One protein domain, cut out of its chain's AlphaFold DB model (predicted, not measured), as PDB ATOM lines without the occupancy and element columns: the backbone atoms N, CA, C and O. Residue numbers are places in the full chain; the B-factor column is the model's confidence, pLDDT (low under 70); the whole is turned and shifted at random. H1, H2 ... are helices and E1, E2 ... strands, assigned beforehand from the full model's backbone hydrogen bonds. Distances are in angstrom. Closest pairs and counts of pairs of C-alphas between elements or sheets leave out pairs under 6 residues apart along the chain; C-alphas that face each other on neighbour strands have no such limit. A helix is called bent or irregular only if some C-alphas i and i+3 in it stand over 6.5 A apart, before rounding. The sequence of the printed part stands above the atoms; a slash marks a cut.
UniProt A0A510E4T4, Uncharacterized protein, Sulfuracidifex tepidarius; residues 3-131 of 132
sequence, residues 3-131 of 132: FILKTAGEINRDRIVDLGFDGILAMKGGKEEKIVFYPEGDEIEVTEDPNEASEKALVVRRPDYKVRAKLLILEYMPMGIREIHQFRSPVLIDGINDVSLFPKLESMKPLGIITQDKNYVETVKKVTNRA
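Overview. This is residues 3 to 131 of the 132 residues of an uncharacterized protein of Sulfuracidifex tepidarius (UniProt A0A510E4T4). Six parallel strands make one strongly twisted sheet, curled like part of a barrel, with the long stretch of residues 27 to 49 running between its two edge strands, E2 and E3. H1, H3 and H4 lie round the outside of the curl, and the short H2 sits by E3. The printed part has 129 residues with four named helices and six named strands, in the order E1 H1 E2 H2 E3 E4 E5 H3 E6 H4; the sheet's order is E2 E1 E6 E5 E4 E3. The class is mixed, helices and strands, with under half of the residues in named elements. The whole is compact, with a radius of gyration of the C-alphas of 14.4 A and spans of 42 by 35 by 25 A.

Arrangement. E1, residues 3 to 7, is the parallel neighbour of E2, residues 23 to 26, at 24 degrees, with N 5 and O 23 2.8 A apart, within hydrogen-bond range. H1, residues 14 to 18, only grazes the sheet; its closest C-alphas to E2 are Ile 16 and Gly 23, 6.6 A. E1, H1 and E2 form a strand-helix-strand unit, two parallel neighbour strands with a helix between, and its crossover is right-handed. E6, residues 112 to 115, is parallel to E1 at 31 degrees, with N 4 and O 113 at 2.8 A. E5, residues 91 to 94, is parallel to E6, with N 114 and O 93 at 2.8 A. E5, H3, residues 99 to 107, and E6 form a second such unit, also right-handed. E4, residues 71 to 75, is parallel to E5, with N 92 and O 72 at 2.8 A, and to E3, residues 57 to 60, with N 58 and O 71 at 2.9 A. H2, residues 50 to 55, is over E3, only just, with 3 of its 6 C-alphas, at a height over the sheet of 7.1 A. H4, residues 118 to 129, is over E1 and E6 at a height of 11.5 A and runs along the strands, at 2 degrees to E1 on the local plane. With H2 and H4 on one face, the sheet makes two layers. H4 touches H3 with residues 120 to 124 alone, at a steep tilt of 54 degrees, the same way; the closest C-alphas are Val 99 and Tyr 120, 6.6 A. In H4 every O i to N i+4 pair is within hydrogen-bond range; such pairs are 3 of 5 in H3, 0 of 1 in H1 and 0 of 2 in H2, where O i to N i+3 pairs within range are 1 of 2 in H1 and 1 of 3 in H2.

Along the chain. E1 begins at C-alpha 3, (-24.852, -4.565, -35.436), and is 12.8 A long. H1 is 7.3 A, E2 10.0 A, H2 10.8 A, E3 9.5 A, E4 13.0 A, E5 9.8 A, H3 13.8 A and E6 9.8 A. H2 and H3 are irregular: C-alphas 51 and 54 are 7.5 A apart, and C-alphas 100 and 103 are 7.2 A apart. H4, 16.3 A, ends at C-alpha 129, (-37.532, -3.167, -43.044).

Size, cuts and confidence. The two C-alphas farthest apart are those of Asn 51 and Arg 130, 43.4 A. The printed part has no cut. The links E2 to H2, 23 residues, and E4 to E5, 15 residues, are long. Residues 46 to 47 of the first pair in parallel with residues 57 to 58 of E3. The mean pLDDT of the printed part is 75.9, and 35 residues are under 70, among them residues 27 to 42 and 76 to 83.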
ATOM      1  N   PHE A   3     -25.961  -3.944 -34.703       87.75
ATOM      2  CA  PHE A   3     -24.852  -4.565 -35.436       87.75
ATOM      3  C   PHE A   3     -23.531  -3.915 -35.045       87.75
ATOM      4  O   PHE A   3     -23.374  -2.707 -35.166       87.75
ATOM      5  N   ILE A   4     -22.575  -4.715 -34.587       87.62
ATOM      6  CA  ILE A   4     -21.274  -4.257 -34.102       87.62
ATOM      7  C   ILE A   4     -20.197  -4.712 -35.086       87.62
ATOM      8  O   ILE A   4     -20.082  -5.903 -35.374       87.62
ATOM      9  N   LEU A   5     -19.415  -3.768 -35.611       86.50
ATOM     10  CA  LEU A   5     -18.345  -4.050 -36.562       86.50
ATOM     11  C   LEU A   5     -17.150  -4.681 -35.849       86.50
ATOM     12  O   LEU A   5     -16.544  -4.043 -34.994       86.50
ATOM     13  N   LYS A   6     -16.747  -5.887 -36.247       86.81
ATOM     14  CA  LYS A   6     -15.475  -6.483 -35.817       86.81
ATOM     15  C   LYS A   6     -14.339  -5.983 -36.711       86.81
ATOM     16  O   LYS A   6     -14.390  -6.176 -37.923       86.81
ATOM     17  N   THR A   7     -13.318  -5.354 -36.131       79.75
ATOM     18  CA  THR A   7     -12.157  -4.833 -36.875       79.75
ATOM     19  C   THR A   7     -10.839  -5.083 -36.140       79.75
ATOM     20  O   THR A   7     -10.786  -5.118 -34.914       79.75
ATOM     21  N   ALA A   8      -9.754  -5.230 -36.902       73.81
ATOM     22  CA  ALA A   8      -8.389  -5.359 -36.384       73.81
ATOM     23  C   ALA A   8      -7.637  -4.014 -36.295       73.81
ATOM     24  O   ALA A   8      -6.465  -3.994 -35.931       73.81
ATOM     25  N   GLY A   9      -8.276  -2.902 -36.667       66.56
ATOM     26  CA  GLY A   9      -7.649  -1.582 -36.712       66.56
ATOM     27  C   GLY A   9      -8.536  -0.481 -36.148       66.56
ATOM     28  O   GLY A   9      -9.745  -0.651 -35.992       66.56
ATOM     29  N   GLU A  10      -7.921   0.663 -35.864       69.62
ATOM     30  CA  GLU A  10      -8.625   1.853 -35.401       69.62
ATOM     31  C   GLU A  10      -9.478   2.434 -36.539       69.62
ATOM     32  O   GLU A  10      -8.983   2.743 -37.625       69.62
ATOM     33  N   ILE A  11     -10.785   2.543 -36.305       71.12
ATOM     34  CA  ILE A  11     -11.745   3.138 -37.237       71.12
ATOM     35  C   ILE A  11     -12.337   4.373 -36.573       71.12
ATOM     36  O   ILE A  11     -12.771   4.326 -35.423       71.12
ATOM     37  N   ASN A  12     -12.383   5.475 -37.325       73.31
ATOM     38  CA  ASN A  12     -13.057   6.690 -36.889       73.31
ATOM     39  C   ASN A  12     -14.551   6.401 -36.645       73.31
ATOM     40  O   ASN A  12     -15.224   5.840 -37.514       73.31
ATOM     41  N   ARG A  13     -15.052   6.814 -35.473       68.69
ATOM     42  CA  ARG A  13     -16.429   6.593 -35.016       68.69
ATOM     43  C   ARG A  13     -17.479   7.091 -36.007       68.69
ATOM     44  O   ARG A  13     -18.449   6.379 -36.249       68.69
ATOM     45  N   ASP A  14     -17.244   8.231 -36.649       72.94
ATOM     46  CA  ASP A  14     -18.196   8.818 -37.600       72.94
ATOM     47  C   ASP A  14     -18.416   7.908 -38.818       72.94
ATOM     48  O   ASP A  14     -19.515   7.815 -39.357       72.94
ATOM     49  N   ARG A  15     -17.395   7.126 -39.191       75.62
ATOM     50  CA  ARG A  15     -17.480   6.173 -40.306       75.62
ATOM     51  C   ARG A  15     -18.260   4.909 -39.956       75.62
ATOM     52  O   ARG A  15     -18.654   4.183 -40.863       75.62
ATOM     53  N   ILE A  16     -18.480   4.600 -38.675       76.94
ATOM     54  CA  ILE A  16     -19.187   3.379 -38.249       76.94
ATOM     55  C   ILE A  16     -20.645   3.424 -38.717       76.94
ATOM     56  O   ILE A  16     -21.156   2.435 -39.255       76.94
ATOM     57  N   VAL A  17     -21.284   4.588 -38.572       76.56
ATOM     58  CA  VAL A  17     -22.674   4.812 -38.987       76.56
ATOM     59  C   VAL A  17     -22.806   4.691 -40.506       76.56
ATOM     60  O   VAL A  17     -23.690   3.979 -40.984       76.56
ATOM     61  N   ASP A  18     -21.878   5.285 -41.264       79.44
ATOM     62  CA  ASP A  18     -21.828   5.180 -42.732       79.44
ATOM     63  C   ASP A  18     -21.648   3.735 -43.217       79.44
ATOM     64  O   ASP A  18     -22.154   3.328 -44.268       79.44
ATOM     65  N   LEU A  19     -20.927   2.922 -42.442       80.69
ATOM     66  CA  LEU A  19     -20.752   1.498 -42.712       80.69
ATOM     67  C   LEU A  19     -21.996   0.671 -42.353       80.69
ATOM     68  O   LEU A  19     -22.045  -0.515 -42.673       80.69
ATOM     69  N   GLY A  20     -23.016   1.289 -41.755       81.38
ATOM     70  CA  GLY A  20     -24.274   0.651 -41.394       81.38
ATOM     71  C   GLY A  20     -24.226  -0.096 -40.064       81.38
ATOM     72  O   GLY A  20     -25.117  -0.914 -39.822       81.38
ATOM     73  N   PHE A  21     -23.238   0.177 -39.214       84.69
ATOM     74  CA  PHE A  21     -23.081  -0.442 -37.899       84.69
ATOM     75  C   PHE A  21     -23.494   0.518 -36.777       84.69
ATOM     76  O   PHE A  21     -23.448   1.736 -36.918       84.69
ATOM     77  N   ASP A  22     -23.903  -0.053 -35.649       83.12
ATOM     78  CA  ASP A  22     -24.309   0.647 -34.426       83.12
ATOM     79  C   ASP A  22     -23.165   0.748 -33.405       83.12
ATOM     80  O   ASP A  22     -23.333   1.330 -32.334       83.12
ATOM     81  N   GLY A  23     -22.023   0.131 -33.703       81.94
ATOM     82  CA  GLY A  23     -20.867   0.069 -32.823       81.94
ATOM     83  C   GLY A  23     -19.686  -0.624 -33.480       81.94
ATOM     84  O   GLY A  23     -19.783  -1.142 -34.594       81.94
ATOM     85  N   ILE A  24     -18.570  -0.657 -32.769       82.31
ATOM     86  CA  ILE A  24     -17.342  -1.335 -33.183       82.31
ATOM     87  C   ILE A  24     -16.846  -2.220 -32.047       82.31
ATOM     88  O   ILE A  24     -17.196  -1.967 -30.901       82.31
ATOM     89  N   LEU A  25     -16.085  -3.250 -32.406       81.69
ATOM     90  CA  LEU A  25     -15.283  -4.127 -31.568       81.69
ATOM     91  C   LEU A  25     -13.874  -4.153 -32.179       81.69
ATOM     92  O   LEU A  25     -13.679  -4.734 -33.251       81.69
ATOM     93  N   ALA A  26     -12.918  -3.481 -31.538       74.38
ATOM     94  CA  ALA A  26     -11.544  -3.349 -32.029       74.38
ATOM     95  C   ALA A  26     -10.573  -4.315 -31.324       74.38
ATOM     96  O   ALA A  26     -10.858  -4.816 -30.242       74.38
ATOM     97  N   MET A  27      -9.416  -4.577 -31.939       66.69
ATOM     98  CA  MET A  27      -8.286  -5.283 -31.319       66.69
ATOM     99  C   MET A  27      -7.041  -4.393 -31.406       66.69
ATOM    100  O   MET A  27      -6.656  -4.003 -32.507       66.69
ATOM    101  N   LYS A  28      -6.399  -4.069 -30.274       54.94
ATOM    102  CA  LYS A  28      -5.233  -3.169 -30.234       54.94
ATOM    103  C   LYS A  28      -3.970  -3.901 -29.777       54.94
ATOM    104  O   LYS A  28      -3.911  -4.465 -28.693       54.94
ATOM    105  N   GLY A  29      -2.922  -3.882 -30.603       50.47
ATOM    106  CA  GLY A  29      -1.575  -4.315 -30.197       50.47
ATOM    107  C   GLY A  29      -1.447  -5.779 -29.746       50.47
ATOM    108  O   GLY A  29      -0.608  -6.080 -28.903       50.47
ATOM    109  N   GLY A  30      -2.290  -6.685 -30.253       48.22
ATOM    110  CA  GLY A  30      -2.285  -8.099 -29.850       48.22
ATOM    111  C   GLY A  30      -2.835  -8.369 -28.442       48.22
ATOM    112  O   GLY A  30      -2.860  -9.524 -28.023       48.22
ATOM    113  N   LYS A  31      -3.305  -7.335 -27.728       44.16
ATOM    114  CA  LYS A  31      -4.124  -7.452 -26.519       44.16
ATOM    115  C   LYS A  31      -5.571  -7.100 -26.859       44.16
ATOM    116  O   LYS A  31      -5.857  -6.199 -27.645       44.16
ATOM    117  N   GLU A  32      -6.495  -7.860 -26.296       48.53
ATOM    118  CA  GLU A  32      -7.924  -7.752 -26.573       48.53
ATOM    119  C   GLU A  32      -8.557  -6.525 -25.892       48.53
ATOM    120  O   GLU A  32      -9.393  -6.656 -25.005       48.53
ATOM    121  N   GLU A  33      -8.204  -5.311 -26.312       49.94
ATOM    122  CA  GLU A  33      -8.996  -4.113 -25.993       49.94
ATOM    123  C   GLU A  33     -10.257  -4.091 -26.867       49.94
ATOM    124  O   GLU A  33     -10.383  -3.339 -27.831       49.94
ATOM    125  N   LYS A  34     -11.189  -4.988 -26.555       54.78
ATOM    126  CA  LYS A  34     -12.464  -5.144 -27.255       54.78
ATOM    127  C   LYS A  34     -13.447  -4.078 -26.757       54.78
ATOM    128  O   LYS A  34     -14.293  -4.337 -25.912       54.78
ATOM    129  N   ILE A  35     -13.342  -2.864 -27.267       56.75
ATOM    130  CA  ILE A  35     -14.276  -1.803 -26.880       56.75
ATOM    131  C   ILE A  35     -15.602  -2.036 -27.600       56.75
ATOM    132  O   ILE A  35     -15.584  -2.111 -28.820       56.75
ATOM    133  N   VAL A  36     -16.730  -2.139 -26.887       59.72
ATOM    134  CA  VAL A  36     -18.075  -2.082 -27.491       59.72
ATOM    135  C   VAL A  36     -18.586  -0.656 -27.394       59.72
ATOM    136  O   VAL A  36     -18.960  -0.200 -26.316       59.72
ATOM    137  N   PHE A  37     -18.631   0.036 -28.524       59.44
ATOM    138  CA  PHE A  37     -19.208   1.374 -28.583       59.44
ATOM    139  C   PHE A  37     -20.702   1.314 -28.877       59.44
ATOM    140  O   PHE A  37     -21.133   0.641 -29.810       59.44
ATOM    141  N   TYR A  38     -21.478   2.088 -28.126       57.84
ATOM    142  CA  TYR A  38     -22.774   2.580 -28.577       57.84
ATOM    143  C   TYR A  38     -22.635   4.082 -28.839       57.84
ATOM    144  O   TYR A  38     -21.880   4.725 -28.113       57.84
ATOM    145  N   PRO A  39     -23.346   4.664 -29.820       45.97
ATOM    146  CA  PRO A  39     -23.231   6.085 -30.169       45.97
ATOM    147  C   PRO A  39     -23.485   7.064 -29.002       45.97
ATOM    148  O   PRO A  39     -23.140   8.233 -29.116       45.97
ATOM    149  N   GLU A  40     -24.019   6.588 -27.872       54.91
ATOM    150  CA  GLU A  40     -24.277   7.359 -26.645       54.91
ATOM    151  C   GLU A  40     -23.583   6.780 -25.387       54.91
ATOM    152  O   GLU A  40     -23.920   7.167 -24.271       54.91
ATOM    153  N   GLY A  41     -22.678   5.800 -25.522       58.19
ATOM    154  CA  GLY A  41     -22.206   4.979 -24.396       58.19
ATOM    155  C   GLY A  41     -20.713   5.070 -24.075       58.19
ATOM    156  O   GLY A  41     -19.891   5.334 -24.952       58.19
ATOM    157  N   ASP A  42     -20.385   4.771 -22.814       65.88
ATOM    158  CA  ASP A  42     -19.015   4.595 -22.323       65.88
ATOM    159  C   ASP A  42     -18.309   3.412 -22.995       65.88
ATOM    160  O   ASP A  42     -18.931   2.403 -23.343       65.88
ATOM    161  N   GLU A  43     -16.985   3.508 -23.092       74.56
ATOM    162  CA  GLU A  43     -16.126   2.394 -23.480       74.56
ATOM    163  C   GLU A  43     -16.242   1.259 -22.451       74.56
ATOM    164  O   GLU A  43     -16.161   1.476 -21.241       74.56
ATOM    165  N   ILE A  44     -16.474   0.037 -22.932       78.50
ATOM    166  CA  ILE A  44     -16.538  -1.159 -22.087       78.50
ATOM    167  C   ILE A  44     -15.318  -2.016 -22.399       78.50
ATOM    168  O   ILE A  44     -15.192  -2.509 -23.518       78.50
ATOM    169  N   GLU A  45     -14.447  -2.213 -21.412       81.06
ATOM    170  CA  GLU A  45     -13.358  -3.189 -21.495       81.06
ATOM    171  C   GLU A  45     -13.918  -4.607 -21.606       81.06
ATOM    172  O   GLU A  45     -14.938  -4.916 -20.986       81.06
ATOM    173  N   VAL A  46     -13.232  -5.501 -22.317       80.56
ATOM    174  CA  VAL A  46     -13.567  -6.928 -22.292       80.56
ATOM    175  C   VAL A  46     -12.531  -7.717 -21.528       80.56
ATOM    176  O   VAL A  46     -11.337  -7.446 -21.585       80.56
ATOM    177  N   THR A  47     -13.016  -8.753 -20.866       80.94
ATOM    178  CA  THR A  47     -12.217  -9.795 -20.251       80.94
ATOM    179  C   THR A  47     -12.672 -11.171 -20.736       80.94
ATOM    180  O   THR A  47     -13.820 -11.364 -21.150       80.94
ATOM    181  N   GLU A  48     -11.764 -12.143 -20.690       83.12
ATOM    182  CA  GLU A  48     -12.109 -13.569 -20.742       83.12
ATOM    183  C   GLU A  48     -12.175 -14.187 -19.334       83.12
ATOM    184  O   GLU A  48     -12.625 -15.323 -19.197       83.12
ATOM    185  N   ASP A  49     -11.754 -13.459 -18.288       85.06
ATOM    186  CA  ASP A  49     -11.784 -13.909 -16.895       85.06
ATOM    187  C   ASP A  49     -13.143 -13.589 -16.239       85.06
ATOM    188  O   ASP A  49     -13.469 -12.415 -16.016       85.06
ATOM    189  N   PRO A  50     -13.937 -14.610 -15.864       82.56
ATOM    190  CA  PRO A  50     -15.190 -14.431 -15.139       82.56
ATOM    191  C   PRO A  50     -15.077 -13.636 -13.834       82.56
ATOM    192  O   PRO A  50     -16.056 -13.010 -13.427       82.56
ATOM    193  N   ASN A  51     -13.919 -13.664 -13.168       83.31
ATOM    194  CA  ASN A  51     -13.720 -12.993 -11.883       83.31
ATOM    195  C   ASN A  51     -13.601 -11.469 -12.027       83.31
ATOM    196  O   ASN A  51     -13.866 -10.739 -11.075       83.31
ATOM    197  N   GLU A  52     -13.267 -10.981 -13.224       82.38
ATOM    198  CA  GLU A  52     -13.162  -9.551 -13.532       82.38
ATOM    199  C   GLU A  52     -14.398  -9.000 -14.266       82.38
ATOM    200  O   GLU A  52     -14.442  -7.831 -14.647       82.38
ATOM    201  N   ALA A  53     -15.415  -9.834 -14.491       83.56
ATOM    202  CA  ALA A  53     -16.505  -9.537 -15.417       83.56
ATOM    203  C   ALA A  53     -17.492  -8.462 -14.932       83.56
ATOM    204  O   ALA A  53     -18.209  -7.898 -15.751       83.56
ATOM    205  N   SER A  54     -17.544  -8.169 -13.629       82.69
ATOM    206  CA  SER A  54     -18.600  -7.375 -12.977       82.69
ATOM    207  C   SER A  54     -18.956  -6.069 -13.700       82.69
ATOM    208  O   SER A  54     -20.138  -5.771 -13.880       82.69
ATOM    209  N   GLU A  55     -17.943  -5.322 -14.145       83.81
ATOM    210  CA  GLU A  55     -18.087  -4.038 -14.854       83.81
ATOM    211  C   GLU A  55     -17.569  -4.086 -16.299       83.81
ATOM    212  O   GLU A  55     -17.661  -3.102 -17.035       83.81
ATOM    213  N   LYS A  56     -17.075  -5.250 -16.724       85.19
ATOM    214  CA  LYS A  56     -16.512  -5.494 -18.049       85.19
ATOM    215  C   LYS A  56     -17.516  -6.234 -18.930       85.19
ATOM    216  O   LYS A  56     -18.542  -6.755 -18.481       85.19
ATOM    217  N   ALA A  57     -17.226  -6.274 -20.215       85.25
ATOM    218  CA  ALA A  57     -17.816  -7.239 -21.114       85.25
ATOM    219  C   ALA A  57     -17.075  -8.578 -20.947       85.25
ATOM    220  O   ALA A  57     -15.854  -8.606 -20.852       85.25
ATOM    221  N   LEU A  58     -17.790  -9.697 -20.869       85.62
ATOM    222  CA  LEU A  58     -17.180 -11.020 -20.709       85.62
ATOM    223  C   LEU A  58     -17.358 -11.830 -21.986       85.62
ATOM    224  O   LEU A  58     -18.488 -12.016 -22.446       85.62
ATOM    225  N   VAL A  59     -16.259 -12.351 -22.531       85.75
ATOM    226  CA  VAL A  59     -16.336 -13.353 -23.597       85.75
ATOM    227  C   VAL A  59     -16.661 -14.702 -22.992       85.75
ATOM    228  O   VAL A  59     -15.954 -15.215 -22.129       85.75
ATOM    229  N   VAL A  60     -17.747 -15.294 -23.467       79.81
ATOM    230  CA  VAL A  60     -18.236 -16.571 -22.979       79.81
ATOM    231  C   VAL A  60     -18.173 -17.575 -24.115       79.81
ATOM    232  O   VAL A  60     -18.960 -17.543 -25.060       79.81
ATOM    233  N   ARG A  61     -17.234 -18.512 -23.976       75.06
ATOM    234  CA  ARG A  61     -17.093 -19.678 -24.857       75.06
ATOM    235  C   ARG A  61     -17.893 -20.882 -24.377       75.06
ATOM    236  O   ARG A  61     -17.990 -21.862 -25.100       75.06
ATOM    237  N   ARG A  62     -18.438 -20.863 -23.153       67.19
ATOM    238  CA  ARG A  62     -19.216 -21.980 -22.591       67.19
ATOM    239  C   ARG A  62     -20.473 -21.494 -21.854       67.19
ATOM    240  O   ARG A  62     -20.377 -20.550 -21.079       67.19
ATOM    241  N   PRO A  63     -21.659 -22.105 -22.064       57.31
ATOM    242  CA  PRO A  63     -22.929 -21.551 -21.577       57.31
ATOM    243  C   PRO A  63     -23.197 -21.740 -20.074       57.31
ATOM    244  O   PRO A  63     -24.262 -21.355 -19.603       57.31
ATOM    245  N   ASP A  64     -22.303 -22.406 -19.347       57.62
ATOM    246  CA  ASP A  64     -22.458 -22.838 -17.953       57.62
ATOM    247  C   ASP A  64     -22.093 -21.759 -16.921       57.62
ATOM    248  O   ASP A  64     -22.381 -21.904 -15.730       57.62
ATOM    249  N   TYR A  65     -21.546 -20.631 -17.368       61.06
ATOM    250  CA  TYR A  65     -21.213 -19.511 -16.502       61.06
ATOM    251  C   TYR A  65     -22.455 -18.678 -16.150       61.06
ATOM    252  O   TYR A  65     -22.912 -17.835 -16.920       61.06
ATOM    253  N   LYS A  66     -22.971 -18.851 -14.924       65.31
ATOM    254  CA  LYS A  66     -23.902 -17.903 -14.277       65.31
ATOM    255  C   LYS A  66     -23.157 -16.645 -13.809       65.31
ATOM    256  O   LYS A  66     -23.175 -16.307 -12.630       65.31
ATOM    257  N   VAL A  67     -22.457 -15.980 -14.722       73.31
ATOM    258  CA  VAL A  67     -21.628 -14.812 -14.408       73.31
ATOM    259  C   VAL A  67     -22.407 -13.541 -14.715       73.31
ATOM    260  O   VAL A  67     -23.109 -13.446 -15.723       73.31
ATOM    261  N   ARG A  68     -22.312 -12.562 -13.812       78.69
ATOM    262  CA  ARG A  68     -22.860 -11.224 -14.022       78.69
ATOM    263  C   ARG A  68     -21.769 -10.358 -14.636       78.69
ATOM    264  O   ARG A  68     -20.670 -10.302 -14.101       78.69
ATOM    265  N   ALA A  69     -22.100  -9.696 -15.736       85.06
ATOM    266  CA  ALA A  69     -21.200  -8.809 -16.454       85.06
ATOM    267  C   ALA A  69     -21.965  -7.577 -16.933       85.06
ATOM    268  O   ALA A  69     -23.197  -7.617 -17.020       85.06
ATOM    269  N   LYS A  70     -21.256  -6.503 -17.291       85.62
ATOM    270  CA  LYS A  70     -21.892  -5.341 -17.938       85.62
ATOM    271  C   LYS A  70     -22.489  -5.739 -19.292       85.62
ATOM    272  O   LYS A  70     -23.540  -5.240 -19.688       85.62
ATOM    273  N   LEU A  71     -21.836  -6.682 -19.973       85.56
ATOM    274  CA  LEU A  71     -22.219  -7.221 -21.273       85.56
ATOM    275  C   LEU A  71     -21.625  -8.629 -21.446       85.56
ATOM    276  O   LEU A  71     -20.545  -8.907 -20.939       85.56
ATOM    277  N   LEU A  72     -22.296  -9.522 -22.166       86.88
ATOM    278  CA  LEU A  72     -21.734 -10.817 -22.561       86.88
ATOM    279  C   LEU A  72     -21.503 -10.848 -24.065       86.88
ATOM    280  O   LEU A  72     -22.364 -10.421 -24.828       86.88
ATOM    281  N   ILE A  73     -20.366 -11.395 -24.480       87.06
ATOM    282  CA  ILE A  73     -20.048 -11.695 -25.873       87.06
ATOM    283  C   ILE A  73     -20.033 -13.214 -26.005       87.06
ATOM    284  O   ILE A  73     -19.125 -13.880 -25.511       87.06
ATOM    285  N   LEU A  74     -21.063 -13.770 -26.636       83.50
ATOM    286  CA  LEU A  74     -21.130 -15.193 -26.943       83.50
ATOM    287  C   LEU A  74     -20.450 -15.435 -28.286       83.50
ATOM    288  O   LEU A  74     -20.988 -15.050 -29.323       83.50
ATOM    289  N   GLU A  75     -19.295 -16.096 -28.279       80.88
ATOM    290  CA  GLU A  75     -18.716 -16.623 -29.517       80.88
ATOM    291  C   GLU A  75     -19.598 -17.779 -29.999       80.88
ATOM    292  O   GLU A  75     -19.844 -18.743 -29.267       80.88
ATOM    293  N   TYR A  76     -20.145 -17.655 -31.210       68.38
ATOM    294  CA  TYR A  76     -21.097 -18.616 -31.744       68.38
ATOM    295  C   TYR A  76     -20.465 -20.010 -31.846       68.38
ATOM    296  O   TYR A  76     -19.623 -20.278 -32.702       68.38
ATOM    297  N   MET A  77     -20.917 -20.921 -30.982       59.09
ATOM    298  CA  MET A  77     -20.667 -22.350 -31.120       59.09
ATOM    299  C   MET A  77     -21.853 -23.014 -31.835       59.09
ATOM    300  O   MET A  77     -23.001 -22.779 -31.454       59.09
ATOM    301  N   PRO A  78     -21.616 -23.918 -32.801       54.25
ATOM    302  CA  PRO A  78     -22.673 -24.584 -33.569       54.25
ATOM    303  C   PRO A  78     -23.573 -25.546 -32.761       54.25
ATOM    304  O   PRO A  78     -24.471 -26.170 -33.322       54.25
ATOM    305  N   MET A  79     -23.399 -25.678 -31.444       44.00
ATOM    306  CA  MET A  79     -24.192 -26.594 -30.622       44.00
ATOM    307  C   MET A  79     -25.423 -25.909 -30.038       44.00
ATOM    308  O   MET A  79     -25.408 -25.446 -28.903       44.00
ATOM    309  N   GLY A  80     -26.490 -25.905 -30.842       52.75
ATOM    310  CA  GLY A  80     -27.876 -25.771 -30.402       52.75
ATOM    311  C   GLY A  80     -28.151 -24.484 -29.646       52.75
ATOM    312  O   GLY A  80     -27.995 -24.460 -28.440       52.75
ATOM    313  N   ILE A  81     -28.597 -23.452 -30.365       53.75
ATOM    314  CA  ILE A  81     -29.215 -22.214 -29.856       53.75
ATOM    315  C   ILE A  81     -29.904 -22.440 -28.500       53.75
ATOM    316  O   ILE A  81     -31.068 -22.829 -28.425       53.75
ATOM    317  N   ARG A  82     -29.124 -22.262 -27.430       59.66
ATOM    318  CA  ARG A  82     -29.594 -22.244 -26.051       59.66
ATOM    319  C   ARG A  82     -30.166 -20.861 -25.817       59.66
ATOM    320  O   ARG A  82     -29.680 -19.878 -26.374       59.66
ATOM    321  N   GLU A  83     -31.205 -20.794 -25.004       67.31
ATOM    322  CA  GLU A  83     -31.890 -19.547 -24.701       67.31
ATOM    323  C   GLU A  83     -30.918 -18.572 -24.033       67.31
ATOM    324  O   GLU A  83     -30.524 -18.762 -22.884       67.31
ATOM    325  N   ILE A  84     -30.549 -17.490 -24.728       73.75
ATOM    326  CA  ILE A  84     -29.727 -16.425 -24.132       73.75
ATOM    327  C   ILE A  84     -30.428 -15.766 -22.931       73.75
ATOM    328  O   ILE A  84     -29.777 -15.127 -22.113       73.75
ATOM    329  N   HIS A  85     -31.744 -15.966 -22.789       71.62
ATOM    330  CA  HIS A  85     -32.547 -15.548 -21.638       71.62
ATOM    331  C   HIS A  85     -32.077 -16.140 -20.303       71.62
ATOM    332  O   HIS A  85     -32.423 -15.607 -19.251       71.62
ATOM    333  N   GLN A  86     -31.270 -17.207 -20.316       75.81
ATOM    334  CA  GLN A  86     -30.646 -17.722 -19.097       75.81
ATOM    335  C   GLN A  86     -29.638 -16.733 -18.481       75.81
ATOM    336  O   GLN A  86     -29.335 -16.811 -17.287       75.81
ATOM    337  N   PHE A  87     -29.105 -15.809 -19.284       77.12
ATOM    338  CA  PHE A  87     -28.160 -14.802 -18.833       77.12
ATOM    339  C   PHE A  87     -28.897 -13.570 -18.305       77.12
ATOM    340  O   PHE A  87     -29.848 -13.076 -18.902       77.12
ATOM    341  N   ARG A  88     -28.423 -13.040 -17.173       78.44
ATOM    342  CA  ARG A  88     -28.956 -11.803 -16.572       78.44
ATOM    343  C   ARG A  88     -28.368 -10.530 -17.184       78.44
ATOM    344  O   ARG A  88     -28.821  -9.436 -16.864       78.44
ATOM    345  N   SER A  89     -27.341 -10.680 -18.009       83.81
ATOM    346  CA  SER A  89     -26.610  -9.594 -18.654       83.81
ATOM    347  C   SER A  89     -27.073  -9.449 -20.108       83.81
ATOM    348  O   SER A  89     -27.466 -10.450 -20.712       83.81
ATOM    349  N   PRO A  90     -26.984  -8.253 -20.713       86.81
ATOM    350  CA  PRO A  90     -27.216  -8.097 -22.144       86.81
ATOM    351  C   PRO A  90     -26.212  -8.920 -22.964       86.81
ATOM    352  O   PRO A  90     -25.054  -9.057 -22.569       86.81
ATOM    353  N   VAL A  91     -26.647  -9.458 -24.105       86.38
ATOM    354  CA  VAL A  91     -25.871 -10.430 -24.893       86.38
ATOM    355  C   VAL A  91     -25.609  -9.925 -26.310       86.38
ATOM    356  O   VAL A  91     -26.550  -9.602 -27.038       86.38
ATOM    357  N   LEU A  92     -24.338  -9.914 -26.711       87.00
ATOM    358  CA  LEU A  92     -23.887  -9.847 -28.098       87.00
ATOM    359  C   LEU A  92     -23.505 -11.240 -28.591       87.00
ATOM    360  O   LEU A  92     -22.954 -12.037 -27.833       87.00
ATOM    361  N   ILE A  93     -23.761 -11.516 -29.866       86.75
ATOM    362  CA  ILE A  93     -23.393 -12.784 -30.501       86.75
ATOM    363  C   ILE A  93     -22.318 -12.521 -31.555       86.75
ATOM    364  O   ILE A  93     -22.558 -11.738 -32.469       86.75
ATOM    365  N   ASP A  94     -21.156 -13.161 -31.435       85.75
ATOM    366  CA  ASP A  94     -20.026 -13.030 -32.364       85.75
ATOM    367  C   ASP A  94     -19.928 -14.227 -33.313       85.75
ATOM    368  O   ASP A  94     -20.158 -15.368 -32.918       85.75
ATOM    369  N   GLY A  95     -19.554 -13.964 -34.566       76.00
ATOM    370  CA  GLY A  95     -19.233 -14.994 -35.555       76.00
ATOM    371  C   GLY A  95     -20.396 -15.435 -36.445       76.00
ATOM    372  O   GLY A  95     -20.332 -16.517 -37.026       76.00
ATOM    373  N   ILE A  96     -21.449 -14.626 -36.581       75.94
ATOM    374  CA  ILE A  96     -22.603 -14.965 -37.424       75.94
ATOM    375  C   ILE A  96     -22.587 -14.167 -38.719       75.94
ATOM    376  O   ILE A  96     -22.779 -12.955 -38.706       75.94
ATOM    377  N   ASN A  97     -22.449 -14.888 -39.832       77.44
ATOM    378  CA  ASN A  97     -22.542 -14.335 -41.187       77.44
ATOM    379  C   ASN A  97     -23.573 -15.078 -42.061       77.44
ATOM    380  O   ASN A  97     -23.667 -14.828 -43.257       77.44
ATOM    381  N   ASP A  98     -24.353 -15.999 -41.484       83.31
ATOM    382  CA  ASP A  98     -25.396 -16.742 -42.200       83.31
ATOM    383  C   ASP A  98     -26.774 -16.113 -41.956       83.31
ATOM    384  O   ASP A  98     -27.315 -16.135 -40.845       83.31
ATOM    385  N   VAL A  99     -27.350 -15.537 -43.014       83.88
ATOM    386  CA  VAL A  99     -28.667 -14.879 -42.987       83.88
ATOM    387  C   VAL A  99     -29.787 -15.873 -42.666       83.88
ATOM    388  O   VAL A  99     -30.780 -15.485 -42.055       83.88
ATOM    389  N   SER A 100     -29.638 -17.157 -43.005       83.75
ATOM    390  CA  SER A 100     -30.661 -18.177 -42.733       83.75
ATOM    391  C   SER A 100     -30.888 -18.407 -41.234       83.75
ATOM    392  O   SER A 100     -31.989 -18.767 -40.816       83.75
ATOM    393  N   LEU A 101     -29.875 -18.134 -40.405       82.00
ATOM    394  CA  LEU A 101     -29.956 -18.247 -38.949       82.00
ATOM    395  C   LEU A 101     -30.633 -17.034 -38.300       82.00
ATOM    396  O   LEU A 101     -31.027 -17.106 -37.133       82.00
ATOM    397  N   PHE A 102     -30.805 -15.935 -39.042       84.38
ATOM    398  CA  PHE A 102     -31.322 -14.672 -38.522       84.38
ATOM    399  C   PHE A 102     -32.670 -14.788 -37.794       84.38
ATOM    400  O   PHE A 102     -32.737 -14.318 -36.660       84.38
ATOM    401  N   PRO A 103     -33.713 -15.458 -38.330       84.88
ATOM    402  CA  PRO A 103     -35.005 -15.551 -37.641       84.88
ATOM    403  C   PRO A 103     -34.894 -16.216 -36.265       84.88
ATOM    404  O   PRO A 103     -35.527 -15.809 -35.290       84.88
ATOM    405  N   LYS A 104     -34.036 -17.236 -36.161       83.19
ATOM    406  CA  LYS A 104     -33.802 -17.954 -34.910       83.19
ATOM    407  C   LYS A 104     -33.001 -17.103 -33.923       83.19
ATOM    408  O   LYS A 104     -33.284 -17.132 -32.730       83.19
ATOM    409  N   LEU A 105     -32.052 -16.303 -34.406       82.38
ATOM    410  CA  LEU A 105     -31.308 -15.347 -33.580       82.38
ATOM    411  C   LEU A 105     -32.204 -14.227 -33.067       82.38
ATOM    412  O   LEU A 105     -32.178 -13.913 -31.882       82.38
ATOM    413  N   GLU A 106     -33.038 -13.670 -33.936       84.44
ATOM    414  CA  GLU A 106     -33.995 -12.631 -33.582       84.44
ATOM    415  C   GLU A 106     -34.981 -13.114 -32.511       84.44
ATOM    416  O   GLU A 106     -35.232 -12.388 -31.548       84.44
ATOM    417  N   SER A 107     -35.458 -14.364 -32.599       83.75
ATOM    418  CA  SER A 107     -36.346 -14.946 -31.578       83.75
ATOM    419  C   SER A 107     -35.729 -15.017 -30.177       83.75
ATOM    420  O   SER A 107     -36.459 -14.953 -29.190       83.75
ATOM    421  N   MET A 108     -34.396 -15.073 -30.077       82.38
ATOM    422  CA  MET A 108     -33.684 -15.042 -28.796       82.38
ATOM    423  C   MET A 108     -33.564 -13.631 -28.209       82.38
ATOM    424  O   MET A 108     -33.207 -13.486 -27.044       82.38
ATOM    425  N   LYS A 109     -33.858 -12.586 -28.994       85.81
ATOM    426  CA  LYS A 109     -33.765 -11.168 -28.609       85.81
ATOM    427  C   LYS A 109     -32.390 -10.758 -28.040       85.81
ATOM    428  O   LYS A 109     -32.337 -10.179 -26.951       85.81
ATOM    429  N   PRO A 110     -31.267 -11.020 -28.740       86.75
ATOM    430  CA  PRO A 110     -29.967 -10.503 -28.323       86.75
ATOM    431  C   PRO A 110     -29.947  -8.974 -28.384       86.75
ATOM    432  O   PRO A 110     -30.718  -8.342 -29.114       86.75
ATOM    433  N   LEU A 111     -29.011  -8.368 -27.653       87.12
ATOM    434  CA  LEU A 111     -28.754  -6.936 -27.765       87.12
ATOM    435  C   LEU A 111     -28.231  -6.597 -29.171       87.12
ATOM    436  O   LEU A 111     -28.669  -5.615 -29.782       87.12
ATOM    437  N   GLY A 112     -27.347  -7.441 -29.709       87.94
ATOM    438  CA  GLY A 112     -26.767  -7.249 -31.032       87.94
ATOM    439  C   GLY A 112     -25.925  -8.411 -31.550       87.94
ATOM    440  O   GLY A 112     -25.696  -9.402 -30.857       87.94
ATOM    441  N   ILE A 113     -25.471  -8.263 -32.790       88.31
ATOM    442  CA  ILE A 113     -24.621  -9.214 -33.509       88.31
ATOM    443  C   ILE A 113     -23.294  -8.528 -33.823       88.31
ATOM    444  O   ILE A 113     -23.283  -7.411 -34.335       88.31
ATOM    445  N   ILE A 114     -22.188  -9.200 -33.524       87.94
ATOM    446  CA  ILE A 114     -20.841  -8.802 -33.918       87.94
ATOM    447  C   ILE A 114     -20.519  -9.490 -35.246       87.94
ATOM    448  O   ILE A 114     -20.616 -10.712 -35.371       87.94
ATOM    449  N   THR A 115     -20.149  -8.700 -36.249       87.12
ATOM    450  CA  THR A 115     -19.798  -9.200 -37.580       87.12
ATOM    451  C   THR A 115     -18.837  -8.244 -38.283       87.12
ATOM    452  O   THR A 115     -18.785  -7.053 -37.993       87.12
ATOM    453  N   GLN A 116     -18.058  -8.782 -39.215       87.25
ATOM    454  CA  GLN A 116     -17.244  -8.013 -40.159       87.25
ATOM    455  C   GLN A 116     -17.918  -7.883 -41.537       87.25
ATOM    456  O   GLN A 116     -17.404  -7.201 -42.420       87.25
ATOM    457  N   ASP A 117     -19.056  -8.553 -41.745       87.81
ATOM    458  CA  ASP A 117     -19.728  -8.646 -43.036       87.81
ATOM    459  C   ASP A 117     -20.801  -7.558 -43.179       87.81
ATOM    460  O   ASP A 117     -21.923  -7.665 -42.680       87.81
ATOM    461  N   LYS A 118     -20.461  -6.494 -43.912       86.12
ATOM    462  CA  LYS A 118     -21.406  -5.418 -44.235       86.12
ATOM    463  C   LYS A 118     -22.599  -5.921 -45.060       86.12
ATOM    464  O   LYS A 118     -23.722  -5.468 -44.842       86.12
ATOM    465  N   ASN A 119     -22.385  -6.860 -45.982       88.88
ATOM    466  CA  ASN A 119     -23.452  -7.375 -46.842       88.88
ATOM    467  C   ASN A 119     -24.480  -8.161 -46.026       88.88
ATOM    468  O   ASN A 119     -25.680  -8.050 -46.287       88.88
ATOM    469  N   TYR A 120     -24.027  -8.906 -45.013       88.50
ATOM    470  CA  TYR A 120     -24.909  -9.544 -44.037       88.50
ATOM    471  C   TYR A 120     -25.810  -8.508 -43.351       88.50
ATOM    472  O   TYR A 120     -27.036  -8.639 -43.386       88.50
ATOM    473  N   VAL A 121     -25.224  -7.433 -42.808       88.69
ATOM    474  CA  VAL A 121     -25.970  -6.359 -42.127       88.69
ATOM    475  C   VAL A 121     -26.988  -5.701 -43.059       88.69
ATOM    476  O   VAL A 121     -28.156  -5.548 -42.697       88.69
ATOM    477  N   GLU A 122     -26.581  -5.337 -44.275       89.31
ATOM    478  CA  GLU A 122     -27.475  -4.724 -45.260       89.31
ATOM    479  C   GLU A 122     -28.626  -5.652 -45.656       89.31
ATOM    480  O   GLU A 122     -29.771  -5.209 -45.779       89.31
ATOM    481  N   THR A 123     -28.343  -6.941 -45.849       89.12
ATOM    482  CA  THR A 123     -29.354  -7.938 -46.216       89.12
ATOM    483  C   THR A 123     -30.371  -8.100 -45.096       89.12
ATOM    484  O   THR A 123     -31.574  -8.008 -45.337       89.12
ATOM    485  N   VAL A 124     -29.905  -8.247 -43.858       87.00
ATOM    486  CA  VAL A 124     -30.767  -8.349 -42.681       87.00
ATOM    487  C   VAL A 124     -31.623  -7.091 -42.493       87.00
ATOM    488  O   VAL A 124     -32.833  -7.193 -42.274       87.00
ATOM    489  N   LYS A 125     -31.041  -5.894 -42.637       85.25
ATOM    490  CA  LYS A 125     -31.786  -4.622 -42.571       85.25
ATOM    491  C   LYS A 125     -32.846  -4.519 -43.672       85.25
ATOM    492  O   LYS A 125     -33.952  -4.050 -43.416       85.25
ATOM    493  N   LYS A 126     -32.557  -4.990 -44.889       86.19
ATOM    494  CA  LYS A 126     -33.539  -5.032 -45.989       86.19
ATOM    495  C   LYS A 126     -34.689  -5.993 -45.692       86.19
ATOM    496  O   LYS A 126     -35.837  -5.643 -45.947       86.19
ATOM    497  N   VAL A 127     -34.396  -7.183 -45.165       81.81
ATOM    498  CA  VAL A 127     -35.417  -8.188 -44.818       81.81
ATOM    499  C   VAL A 127     -36.317  -7.686 -43.686       81.81
ATOM    500  O   VAL A 127     -37.535  -7.785 -43.790       81.81
ATOM    501  N   THR A 128     -35.740  -7.078 -42.649       75.81
ATOM    502  CA  THR A 128     -36.492  -6.549 -41.497       75.81
ATOM    503  C   THR A 128     -37.312  -5.299 -41.830       75.81
ATOM    504  O   THR A 128     -38.455  -5.193 -41.395       75.81
ATOM    505  N   ASN A 129     -36.791  -4.372 -42.644       68.00
ATOM    506  CA  ASN A 129     -37.532  -3.167 -43.044       68.00
ATOM    507  C   ASN A 129     -38.677  -3.445 -44.027       68.00
ATOM    508  O   ASN A 129     -39.612  -2.660 -44.087       68.00
ATOM    509  N   ARG A 130     -38.623  -4.545 -44.789       59.28
ATOM    510  CA  ARG A 130     -39.735  -4.980 -45.657       59.28
ATOM    511  C   ARG A 130     -40.903  -5.601 -44.889       59.28
ATOM    512  O   ARG A 130     -41.969  -5.765 -45.470       59.28
ATOM    513  N   ALA A 131     -40.690  -5.991 -43.634       55.34
ATOM    514  CA  ALA A 131     -41.699  -6.630 -42.792       55.34
ATOM    515  C   ALA A 131     -42.527  -5.631 -41.954       55.34
ATOM    516  O   ALA A 131     -43.361  -6.065 -41.160       55.34
TER     517      ALA A 131